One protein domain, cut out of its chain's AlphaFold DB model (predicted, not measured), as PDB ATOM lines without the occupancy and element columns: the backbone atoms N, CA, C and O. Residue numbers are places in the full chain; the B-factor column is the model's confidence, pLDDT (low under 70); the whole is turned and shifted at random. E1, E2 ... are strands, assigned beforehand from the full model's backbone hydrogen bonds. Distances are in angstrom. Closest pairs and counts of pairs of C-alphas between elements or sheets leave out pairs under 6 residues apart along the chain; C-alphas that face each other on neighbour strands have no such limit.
ATOM      1  N   SER A  91     142.648 135.592  90.256       58.03
ATOM      2  CA  SER A  91     143.474 136.572  90.990       58.03
ATOM      3  C   SER A  91     144.175 137.539  90.079       58.03
ATOM      4  O   SER A  91     144.719 138.524  90.568       58.03
ATOM      5  N   ARG A  92     144.206 137.256  88.776       62.62
ATOM      6  CA  ARG A  92     144.809 138.154  87.810       62.62
ATOM      7  C   ARG A  92     143.744 138.605  86.833       62.62
ATOM      8  O   ARG A  92     143.277 137.832  86.000       62.62
ATOM      9  N   VAL A  93     143.361 139.861  87.006       59.47
ATOM     10  CA  VAL A  93     142.590 140.633  86.044       59.47
ATOM     11  C   VAL A  93     143.601 141.454  85.261       59.47
ATOM     12  O   VAL A  93     144.371 142.209  85.858       59.47
ATOM     13  N   ILE A  94     143.652 141.248  83.951       68.38
ATOM     14  CA  ILE A  94     144.422 142.095  83.044       68.38
ATOM     15  C   ILE A  94     143.386 142.996  82.372       68.38
ATOM     16  O   ILE A  94     142.643 142.541  81.507       68.38
ATOM     17  N   GLU A  95     143.262 144.221  82.889       65.62
ATOM     18  CA  GLU A  95     142.228 145.210  82.551       65.62
ATOM     19  C   GLU A  95     142.849 146.608  82.439       65.62
ATOM     20  O   GLU A  95     143.883 146.909  83.045       65.62
ATOM     21  N   GLU A  96     142.184 147.486  81.693       59.50
ATOM     22  CA  GLU A  96     142.463 148.913  81.660       59.50
ATOM     23  C   GLU A  96     141.508 149.735  82.542       59.50
ATOM     24  O   GLU A  96     140.296 149.700  82.363       59.50
ATOM     25  N   LYS A  97     142.064 150.525  83.471       52.56
ATOM     26  CA  LYS A  97     141.302 151.196  84.541       52.56
ATOM     27  C   LYS A  97     140.729 152.583  84.217       52.56
ATOM     28  O   LYS A  97     140.006 153.118  85.052       52.56
ATOM     29  N   GLU A  98     141.029 153.190  83.065       54.97
ATOM     30  CA  GLU A  98     140.791 154.640  82.867       54.97
ATOM     31  C   GLU A  98     139.880 155.035  81.686       54.97
ATOM     32  O   GLU A  98     139.847 156.206  81.302       54.97
ATOM     33  N   ARG A  99     139.082 154.123  81.113       58.34
ATOM     34  CA  ARG A  99     138.198 154.451  79.973       58.34
ATOM     35  C   ARG A  99     136.703 154.382  80.301       58.34
ATOM     36  O   ARG A  99     136.249 153.590  81.117       58.34
ATOM     37  N   LYS A 100     135.922 155.252  79.639       61.22
ATOM     38  CA  LYS A 100     134.451 155.346  79.776       61.22
ATOM     39  C   LYS A 100     133.688 154.298  78.947       61.22
ATOM     40  O   LYS A 100     132.513 154.065  79.221       61.22
ATOM     41  N   LYS A 101     134.311 153.731  77.907       66.06
ATOM     42  CA  LYS A 101     133.746 152.725  76.990       66.06
ATOM     43  C   LYS A 101     134.891 151.985  76.286       66.06
ATOM     44  O   LYS A 101     135.922 152.611  76.045       66.06
ATOM     45  N   GLY A 102     134.663 150.720  75.933       68.50
ATOM     46  CA  GLY A 102     135.686 149.843  75.365       68.50
ATOM     47  C   GLY A 102     136.508 149.152  76.452       68.50
ATOM     48  O   GLY A 102     136.261 149.339  77.645       68.50
ATOM     49  N   GLY A 103     137.466 148.354  76.023       75.81
ATOM     50  CA  GLY A 103     138.379 147.550  76.812       75.81
ATOM     51  C   GLY A 103     138.189 146.053  76.575       75.81
ATOM     52  O   GLY A 103     137.119 145.494  76.818       75.81
ATOM     53  N   VAL A 104     139.284 145.380  76.229       80.75
ATOM     54  CA  VAL A 104     139.420 143.930  76.389       80.75
ATOM     55  C   VAL A 104     139.919 143.608  77.796       80.75
ATOM     56  O   VAL A 104     140.791 144.287  78.345       80.75
ATOM     57  N   MET A 105     139.370 142.550  78.390       83.12
ATOM     58  CA  MET A 105     139.787 142.043  79.695       83.12
ATOM     59  C   MET A 105     140.007 140.539  79.617       83.12
ATOM     60  O   MET A 105     139.148 139.805  79.131       83.12
ATOM     61  N   THR A 106     141.119 140.074  80.182       84.12
ATOM     62  CA  THR A 106     141.389 138.639  80.316       84.12
ATOM     63  C   THR A 106     141.559 138.265  81.784       84.12
ATOM     64  O   THR A 106     142.400 138.815  82.500       84.12
ATOM     65  N   LEU A 107     140.739 137.313  82.237       84.12
ATOM     66  CA  LEU A 107     140.753 136.789  83.601       84.12
ATOM     67  C   LEU A 107     141.509 135.464  83.651       84.12
ATOM     68  O   LEU A 107     141.146 134.503  82.975       84.12
ATOM     69  N   VAL A 108     142.527 135.389  84.508       82.81
ATOM     70  CA  VAL A 108     143.352 134.186  84.671       82.81
ATOM     71  C   VAL A 108     143.210 133.627  86.090       82.81
ATOM     72  O   VAL A 108     143.253 134.357  87.087       82.81
ATOM     73  N   ARG A 109     143.017 132.303  86.186       82.94
ATOM     74  CA  ARG A 109     142.944 131.575  87.467       82.94
ATOM     75  C   ARG A 109     144.277 131.661  88.213       82.94
ATOM     76  O   ARG A 109     145.334 131.614  87.594       82.94
ATOM     77  N   ASN A 110     144.235 131.717  89.545       78.75
ATOM     78  CA  ASN A 110     145.424 131.977  90.378       78.75
ATOM     79  C   ASN A 110     146.588 131.009  90.165       78.75
ATOM     80  O   ASN A 110     147.741 131.365  90.368       78.75
ATOM     81  N   ASN A 111     146.275 129.761  89.842       83.00
ATOM     82  CA  ASN A 111     147.238 128.679  89.692       83.00
ATOM     83  C   ASN A 111     147.779 128.549  88.263       83.00
ATOM     84  O   ASN A 111     148.471 127.579  87.966       83.00
ATOM     85  N   ILE A 112     147.443 129.491  87.382       88.00
ATOM     86  CA  ILE A 112     147.916 129.532  86.006       88.00
ATOM     87  C   ILE A 112     148.919 130.676  85.888       88.00
ATOM     88  O   ILE A 112     148.614 131.827  86.203       88.00
ATOM     89  N   ASN A 113     150.123 130.360  85.414       88.88
ATOM     90  CA  ASN A 113     151.105 131.386  85.108       88.88
ATOM     91  C   ASN A 113     150.704 132.064  83.796       88.88
ATOM     92  O   ASN A 113     150.667 131.417  82.754       88.88
ATOM     93  N   ALA A 114     150.398 133.355  83.856       90.31
ATOM     94  CA  ALA A 114     150.118 134.159  82.679       90.31
ATOM     95  C   ALA A 114     150.819 135.504  82.776       90.31
ATOM     96  O   ALA A 114     150.877 136.088  83.859       90.31
ATOM     97  N   ARG A 115     151.301 136.018  81.648       89.75
ATOM     98  CA  ARG A 115     151.878 137.360  81.527       89.75
ATOM     99  C   ARG A 115     151.326 138.067  80.297       89.75
ATOM    100  O   ARG A 115     151.119 137.424  79.275       89.75
ATOM    101  N   GLU A 116     151.125 139.371  80.410       91.19
ATOM    102  CA  GLU A 116     150.855 140.234  79.260       91.19
ATOM    103  C   GLU A 116     152.098 140.296  78.368       91.19
ATOM    104  O   GLU A 116     153.223 140.364  78.871       91.19
ATOM    105  N   ILE A 117     151.889 140.202  77.057       90.44
ATOM    106  CA  ILE A 117     152.940 140.304  76.040       90.44
ATOM    107  C   ILE A 117     152.791 141.608  75.277       90.44
ATOM    108  O   ILE A 117     153.767 142.335  75.097       90.44
ATOM    109  N   LYS A 118     151.570 141.893  74.826       88.69
ATOM    110  CA  LYS A 118     151.294 142.981  73.901       88.69
ATOM    111  C   LYS A 118     149.871 143.482  74.100       88.69
ATOM    112  O   LYS A 118     148.969 142.705  74.411       88.69
ATOM    113  N   LYS A 119     149.684 144.785  73.918       86.88
ATOM    114  CA  LYS A 119     148.407 145.464  74.115       86.88
ATOM    115  C   LYS A 119     148.268 146.612  73.114       86.88
ATOM    116  O   LYS A 119     149.201 147.400  72.975       86.88
ATOM    117  N   TYR A 120     147.113 146.717  72.460       82.81
ATOM    118  CA  TYR A 120     146.734 147.849  71.604       82.81
ATOM    119  C   TYR A 120     145.306 148.279  71.927       82.81
ATOM    120  O   TYR A 120     144.442 147.428  72.091       82.81
ATOM    121  N   MET A 121     145.063 149.588  72.044       73.38
ATOM    122  CA  MET A 121     143.789 150.136  72.547       73.38
ATOM    123  C   MET A 121     143.322 151.367  71.749       73.38
ATOM    124  O   MET A 121     142.793 152.316  72.332       73.38
ATOM    125  N   GLU A 122     143.599 151.410  70.444       74.69
ATOM    126  CA  GLU A 122     143.209 152.540  69.587       74.69
ATOM    127  C   GLU A 122     141.913 152.251  68.822       74.69
ATOM    128  O   GLU A 122     140.837 152.621  69.289       74.69
ATOM    129  N   GLU A 123     141.993 151.619  67.648       76.88
ATOM    130  CA  GLU A 123     140.810 151.273  66.853       76.88
ATOM    131  C   GLU A 123     140.273 149.893  67.224       76.88
ATOM    132  O   GLU A 123     139.229 149.779  67.864       76.88
ATOM    133  N   ALA A 124     141.008 148.850  66.843       79.56
ATOM    134  CA  ALA A 124     140.811 147.520  67.379       79.56
ATOM    135  C   ALA A 124     141.541 147.401  68.719       79.56
ATOM    136  O   ALA A 124     142.695 147.818  68.871       79.56
ATOM    137  N   GLU A 125     140.846 146.837  69.692       85.56
ATOM    138  CA  GLU A 125     141.362 146.561  71.015       85.56
ATOM    139  C   GLU A 125     141.896 145.136  71.056       85.56
ATOM    140  O   GLU A 125     141.255 144.184  70.619       85.56
ATOM    141  N   TYR A 126     143.099 144.991  71.577       86.38
ATOM    142  CA  TYR A 126     143.869 143.769  71.483       86.38
ATOM    143  C   TYR A 126     144.663 143.588  72.766       86.38
ATOM    144  O   TYR A 126     145.356 144.501  73.227       86.38
ATOM    145  N   LEU A 127     144.596 142.383  73.317       88.69
ATOM    146  CA  LEU A 127     145.415 141.956  74.435       88.69
ATOM    147  C   LEU A 127     145.942 140.553  74.163       88.69
ATOM    148  O   LEU A 127     145.179 139.590  74.112       88.69
ATOM    149  N   GLU A 128     147.257 140.439  74.057       91.31
ATOM    150  CA  GLU A 128     147.950 139.163  73.978       91.31
ATOM    151  C   GLU A 128     148.559 138.813  75.329       91.31
ATOM    152  O   GLU A 128     149.307 139.589  75.940       91.31
ATOM    153  N   ILE A 129     148.275 137.595  75.777       91.69
ATOM    154  CA  ILE A 129     148.883 137.013  76.960       91.69
ATOM    155  C   ILE A 129     149.583 135.708  76.604       91.69
ATOM    156  O   ILE A 129     149.106 134.912  75.800       91.69
ATOM    157  N   LYS A 130     150.694 135.445  77.286       92.75
ATOM    158  CA  LYS A 130     151.331 134.133  77.277       92.75
ATOM    159  C   LYS A 130     150.944 133.388  78.536       92.75
ATOM    160  O   LYS A 130     151.213 133.869  79.639       92.75
ATOM    161  N   VAL A 131     150.343 132.220  78.367       91.69
ATOM    162  CA  VAL A 131     149.882 131.343  79.441       91.69
ATOM    163  C   VAL A 131     150.722 130.074  79.457       91.69
ATOM    164  O   VAL A 131     150.859 129.411  78.436       91.69
ATOM    165  N   THR A 132     151.265 129.700  80.609       90.75
ATOM    166  CA  THR A 132     152.020 128.455  80.782       90.75
ATOM    167  C   THR A 132     151.201 127.455  81.589       90.75
ATOM    168  O   THR A 132     150.781 127.737  82.714       90.75
ATOM    169  N   ILE A 133     150.992 126.270  81.011       86.44
ATOM    170  CA  ILE A 133     150.261 125.153  81.617       86.44
ATOM    171  C   ILE A 133     151.138 123.904  81.490       86.44
ATOM    172  O   ILE A 133     151.392 123.413  80.390       86.44
ATOM    173  N   GLY A 134     151.621 123.388  82.623       86.88
ATOM    174  CA  GLY A 134     152.615 122.314  82.625       86.88
ATOM    175  C   GLY A 134     153.927 122.774  81.982       86.88
ATOM    176  O   GLY A 134     154.509 123.762  82.418       86.88
ATOM    177  N   LEU A 135     154.376 122.057  80.947       88.25
ATOM    178  CA  LEU A 135     155.574 122.398  80.164       88.25
ATOM    179  C   LEU A 135     155.255 123.214  78.900       88.25
ATOM    180  O   LEU A 135     156.169 123.693  78.232       88.25
ATOM    181  N   SER A 136     153.972 123.376  78.569       89.19
ATOM    182  CA  SER A 136     153.533 124.063  77.357       89.19
ATOM    183  C   SER A 136     153.250 125.532  77.631       89.19
ATOM    184  O   SER A 136     152.794 125.911  78.713       89.19
ATOM    185  N   SER A 137     153.497 126.369  76.627       91.19
ATOM    186  CA  SER A 137     153.090 127.771  76.631       91.19
ATOM    187  C   SER A 137     152.155 128.046  75.467       91.19
ATOM    188  O   SER A 137     152.404 127.572  74.364       91.19
ATOM    189  N   TYR A 138     151.128 128.840  75.732       92.06
ATOM    190  CA  TYR A 138     150.087 129.220  74.794       92.06
ATOM    191  C   TYR A 138     150.067 130.736  74.653       92.06
ATOM    192  O   TYR A 138     150.133 131.439  75.664       92.06
ATOM    193  N   ASN A 139     149.966 131.224  73.422       92.62
ATOM    194  CA  ASN A 139     149.722 132.632  73.140       92.62
ATOM    195  C   ASN A 139     148.219 132.795  72.924       92.62
ATOM    196  O   ASN A 139     147.652 132.203  72.008       92.62
ATOM    197  N   ILE A 140     147.577 133.525  73.832       92.12
ATOM    198  CA  ILE A 140     146.137 133.762  73.808       92.12
ATOM    199  C   ILE A 140     145.904 135.233  73.504       92.12
ATOM    200  O   ILE A 140     146.369 136.100  74.249       92.12
ATOM    201  N   VAL A 141     145.162 135.496  72.438       91.19
ATOM    202  CA  VAL A 141     144.771 136.836  72.007       91.19
ATOM    203  C   VAL A 141     143.294 137.042  72.319       91.19
ATOM    204  O   VAL A 141     142.459 136.229  71.937       91.19
ATOM    205  N   ASN A 142     142.979 138.130  73.017       90.69
ATOM    206  CA  ASN A 142     141.625 138.654  73.160       90.69
ATOM    207  C   ASN A 142     141.509 139.900  72.280       90.69
ATOM    208  O   ASN A 142     142.218 140.883  72.521       90.69
ATOM    209  N   PHE A 143     140.673 139.835  71.250       89.81
ATOM    210  CA  PHE A 143     140.558 140.870  70.233       89.81
ATOM    211  C   PHE A 143     139.119 141.360  70.109       89.81
ATOM    212  O   PHE A 143     138.195 140.595  69.856       89.81
ATOM    213  N   TYR A 144     138.924 142.659  70.247       88.25
ATOM    214  CA  TYR A 144     137.631 143.292  70.082       88.25
ATOM    215  C   TYR A 144     137.753 144.413  69.068       88.25
ATOM    216  O   TYR A 144     138.624 145.275  69.174       88.25
ATOM    217  N   CYS A 145     136.864 144.438  68.084       88.25
ATOM    218  CA  CYS A 145     136.821 145.538  67.138       88.25
ATOM    219  C   CYS A 145     135.379 146.043  66.994       88.25
ATOM    220  O   CYS A 145     134.515 145.299  66.518       88.25
ATOM    221  N   PRO A 146     135.099 147.298  67.399       86.50
ATOM    222  CA  PRO A 146     133.791 147.916  67.217       86.50
ATOM    223  C   PRO A 146     133.341 147.931  65.750       86.50
ATOM    224  O   PRO A 146     134.159 148.005  64.832       86.50
ATOM    225  N   ASN A 147     132.026 147.932  65.529       86.56
ATOM    226  CA  ASN A 147     131.437 147.968  64.185       86.56
ATOM    227  C   ASN A 147     131.722 149.267  63.406       86.56
ATOM    228  O   ASN A 147     131.674 149.267  62.179       86.56
ATOM    229  N   ASP A 148     132.023 150.366  64.098       85.31
ATOM    230  CA  ASP A 148     132.350 151.676  63.527       85.31
ATOM    231  C   ASP A 148     133.859 151.892  63.319       85.31
ATOM    232  O   ASP A 148     134.287 152.986  62.945       85.31
ATOM    233  N   LYS A 149     134.680 150.860  63.557       85.88
ATOM    234  CA  LYS A 149     136.140 150.900  63.431       85.88
ATOM    235  C   LYS A 149     136.644 149.969  62.338       85.88
ATOM    236  O   LYS A 149     136.074 148.906  62.073       85.88
ATOM    237  N   LYS A 150     137.747 150.368  61.702       86.75
ATOM    238  CA  LYS A 150     138.414 149.526  60.714       86.75
ATOM    239  C   LYS A 150     139.005 148.308  61.424       86.75
ATOM    240  O   LYS A 150     139.598 148.426  62.492       86.75
ATOM    241  N   ILE A 151     138.821 147.136  60.822       87.75
ATOM    242  CA  ILE A 151     139.505 145.930  61.273       87.75
ATOM    243  C   ILE A 151     140.951 145.964  60.767       87.75
ATOM    244  O   ILE A 151     141.190 146.126  59.569       87.75
ATOM    245  N   SER A 152     141.902 145.851  61.688       86.69
ATOM    246  CA  SER A 152     143.338 145.828  61.391       86.69
ATOM    247  C   SER A 152     143.894 144.491  61.859       86.69
ATOM    248  O   SER A 152     144.332 144.363  62.999       86.69
ATOM    249  N   LEU A 153     143.771 143.464  61.013       88.81
ATOM    250  CA  LEU A 153     144.217 142.095  61.312       88.81
ATOM    251  C   LEU A 153     145.744 141.944  61.207       88.81
ATOM    252  O   LEU A 153     146.332 141.083  61.850       88.81
ATOM    253  N   ASP A 154     146.403 142.844  60.477       87.94
ATOM    254  CA  ASP A 154     147.853 142.903  60.262       87.94
ATOM    255  C   ASP A 154     148.664 143.113  61.552       87.94
ATOM    256  O   ASP A 154     149.848 142.774  61.620       87.94
ATOM    257  N   ILE A 155     148.033 143.634  62.607       85.38
ATOM    258  CA  ILE A 155     148.686 143.831  63.908       85.38
ATOM    259  C   ILE A 155     148.848 142.519  64.694       85.38
ATOM    260  O   ILE A 155     149.603 142.480  65.679       85.38
ATOM    261  N   ILE A 156     148.128 141.468  64.281       87.81
ATOM    262  CA  ILE A 156     148.070 140.165  64.937       87.81
ATOM    263  C   ILE A 156     149.197 139.296  64.390       87.81
ATOM    264  O   ILE A 156     149.206 138.889  63.233       87.81
ATOM    265  N   GLN A 157     150.158 138.983  65.254       88.12
ATOM    266  CA  GLN A 157     151.217 138.033  64.931       88.12
ATOM    267  C   GLN A 157     150.769 136.635  65.343       88.12
ATOM    268  O   GLN A 157     150.731 136.310  66.532       88.12
ATOM    269  N   ILE A 158     150.415 135.811  64.361       88.44
ATOM    270  CA  ILE A 158     150.033 134.423  64.606       88.44
ATOM    271  C   ILE A 158     151.294 133.624  64.907       88.44
ATOM    272  O   ILE A 158     152.281 133.675  64.178       88.44
ATOM    273  N   SER A 159     151.267 132.906  66.024       86.94
ATOM    274  CA  SER A 159     152.350 131.996  66.383       86.94
ATOM    275  C   SER A 159     152.173 130.657  65.678       86.94
ATOM    276  O   SER A 159     151.076 130.109  65.690       86.94
ATOM    277  N   ASP A 160     153.273 130.076  65.198       82.25
ATOM    278  CA  ASP A 160     153.285 128.779  64.495       82.25
ATOM    279  C   ASP A 160     152.717 127.608  65.325       82.25
ATOM    280  O   ASP A 160     152.419 126.539  64.798       82.25
ATOM    281  N   SER A 161     152.604 127.763  66.649       85.12
ATOM    282  CA  SER A 161     152.026 126.745  67.527       85.12
ATOM    283  C   SER A 161     151.400 127.337  68.788       85.12
ATOM    284  O   SER A 161     151.790 128.408  69.257       85.12
ATOM    285  N   ASN A 162     150.461 126.584  69.377       90.44
ATOM    286  CA  ASN A 162     149.812 126.896  70.656       90.44
ATOM    287  C   ASN A 162     149.178 128.300  70.700       90.44
ATOM    288  O   ASN A 162     149.218 128.974  71.731       90.44
ATOM    289  N   PHE A 163     148.604 128.728  69.579       92.19
ATOM    290  CA  PHE A 163     147.907 129.998  69.438       92.19
ATOM    291  C   PHE A 163     146.398 129.806  69.615       92.19
ATOM    292  O   PHE A 163     145.824 128.845  69.102       92.19
ATOM    293  N   LEU A 164     145.762 130.711  70.352       92.19
ATOM    294  CA  LEU A 164     144.312 130.790  70.483       92.19
ATOM    295  C   LEU A 164     143.895 132.251  70.386       92.19
ATOM    296  O   LEU A 164     144.325 133.068  71.198       92.19
ATOM    297  N   MET A 165     143.016 132.561  69.445       90.94
ATOM    298  CA  MET A 165     142.364 133.859  69.371       90.94
ATOM    299  C   MET A 165     140.922 133.719  69.850       90.94
ATOM    300  O   MET A 165     140.256 132.716  69.593       90.94
ATOM    301  N   VAL A 166     140.493 134.683  70.651       90.31
ATOM    302  CA  VAL A 166     139.117 134.855  71.093       90.31
ATOM    303  C   VAL A 166     138.725 136.259  70.691       90.31
ATOM    304  O   VAL A 166     139.408 137.218  71.060       90.31
ATOM    305  N   GLU A 167     137.628 136.376  69.959       88.00
ATOM    306  CA  GLU A 167     137.281 137.634  69.325       88.00
ATOM    307  C   GLU A 167     135.797 137.981  69.373       88.00
ATOM    308  O   GLU A 167     134.922 137.115  69.374       88.00
ATOM    309  N   ASP A 168     135.536 139.285  69.374       87.25
ATOM    310  CA  ASP A 168     134.269 139.873  68.948       87.25
ATOM    311  C   ASP A 168     134.575 140.945  67.894       87.25
ATOM    312  O   ASP A 168     135.056 142.049  68.174       87.25
ATOM    313  N   LEU A 169     134.346 140.559  66.641       87.12
ATOM    314  CA  LEU A 169     134.691 141.343  65.461       87.12
ATOM    315  C   LEU A 169     133.540 142.216  64.972       87.12
ATOM    316  O   LEU A 169     133.754 143.005  64.052       87.12
ATOM    317  N   ASN A 170     132.340 142.091  65.553       87.94
ATOM    318  CA  ASN A 170     131.115 142.724  65.057       87.94
ATOM    319  C   ASN A 170     130.893 142.543  63.541       87.94
ATOM    320  O   ASN A 170     130.438 143.458  62.856       87.94
ATOM    321  N   SER A 171     131.245 141.376  63.008       87.62
ATOM    322  CA  SER A 171     131.168 141.048  61.585       87.62
ATOM    323  C   SER A 171     130.177 139.908  61.362       87.62
ATOM    324  O   SER A 171     130.398 138.808  61.868       87.62
TER     325      SER A 171
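What this domain is: This is residues 91 to 171 of the 210 residues of an uncharacterized protein of Mytilus coruscus (UniProt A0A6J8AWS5). Look for a twisted four-stranded sheet, E3 to E6, with a small two-stranded hairpin, E1 and E2, over part of one of its faces: a loose, uneven sandwich whose sheets are only partly face to face. The long stretch of residues 145 to 162 folds back on the side of the sheet away from E1 and E2 and leads into the edge strand E6. The printed part has 81 residues with six named strands, E1 to E6 in order along it, and no named helix; the class is all strand. The larger sheet has the order E3, E4, E5, E6 and is mixed; the smaller one is antiparallel. The whole is compact, with a radius of gyration of the C-alphas of 13.1 A, and spans 41 by 30 by 18 A.

How they stand to each other: Start at E1, residues 91 to 94, which forms an antiparallel hairpin with E2, residues 106 to 109, at 163 degrees between directions; N 108 and O 92 are 3.0 A apart, within hydrogen-bond range. A tight link leads into the other sheet, to E3, residues 113 to 121, then E4, residues 125 to 133, and E5, residues 136 to 144. These three are a meander, each strand the antiparallel neighbour of the one before. Look for N 126 and O 120 at 2.8 A between E3 and E4, and N 131 and O 138 at 2.8 A between E4 and E5. E6, residues 163 to 168, is parallel to E5 at 18 degrees, with N 166 and O 141 at 2.8 A. The two sheets form a sandwich, two sheets face to face, with 10.6 A centre to centre between the facing parts and their best planes 36 degrees apart. The closest C-alphas of E2 and E3 are those of Val 108 and Ala 114, 7.1 A; those of E2 and E5 are Thr 106 and Asn 142, 7.2 A. E6 is apart from E1, E2 and E3.

Where its parts are: Find C-alpha 91 at (143.474, 136.572, 90.990), where E1 begins; E1 is 9.7 A long and E2 10.2 A. E3, from C-alpha 113 at (151.105, 131.386, 85.108), is 23.7 A long and bends by 55 degrees at residue 118. E4 measures 25.5 A, E5 26.0 A and E6 16.8 A, ending at C-alpha 168, (134.269, 139.873, 68.948).

The domain as a whole: The two C-alphas farthest apart are those of Leu 135 and Asp 148, 40.9 A. The printed part has no cut. The links E1 to E2 and E5 to E6 are long, with 11 and 18 residues. The mean pLDDT of the printed part is 83.2; look for values under 70 at residues 91 to 102.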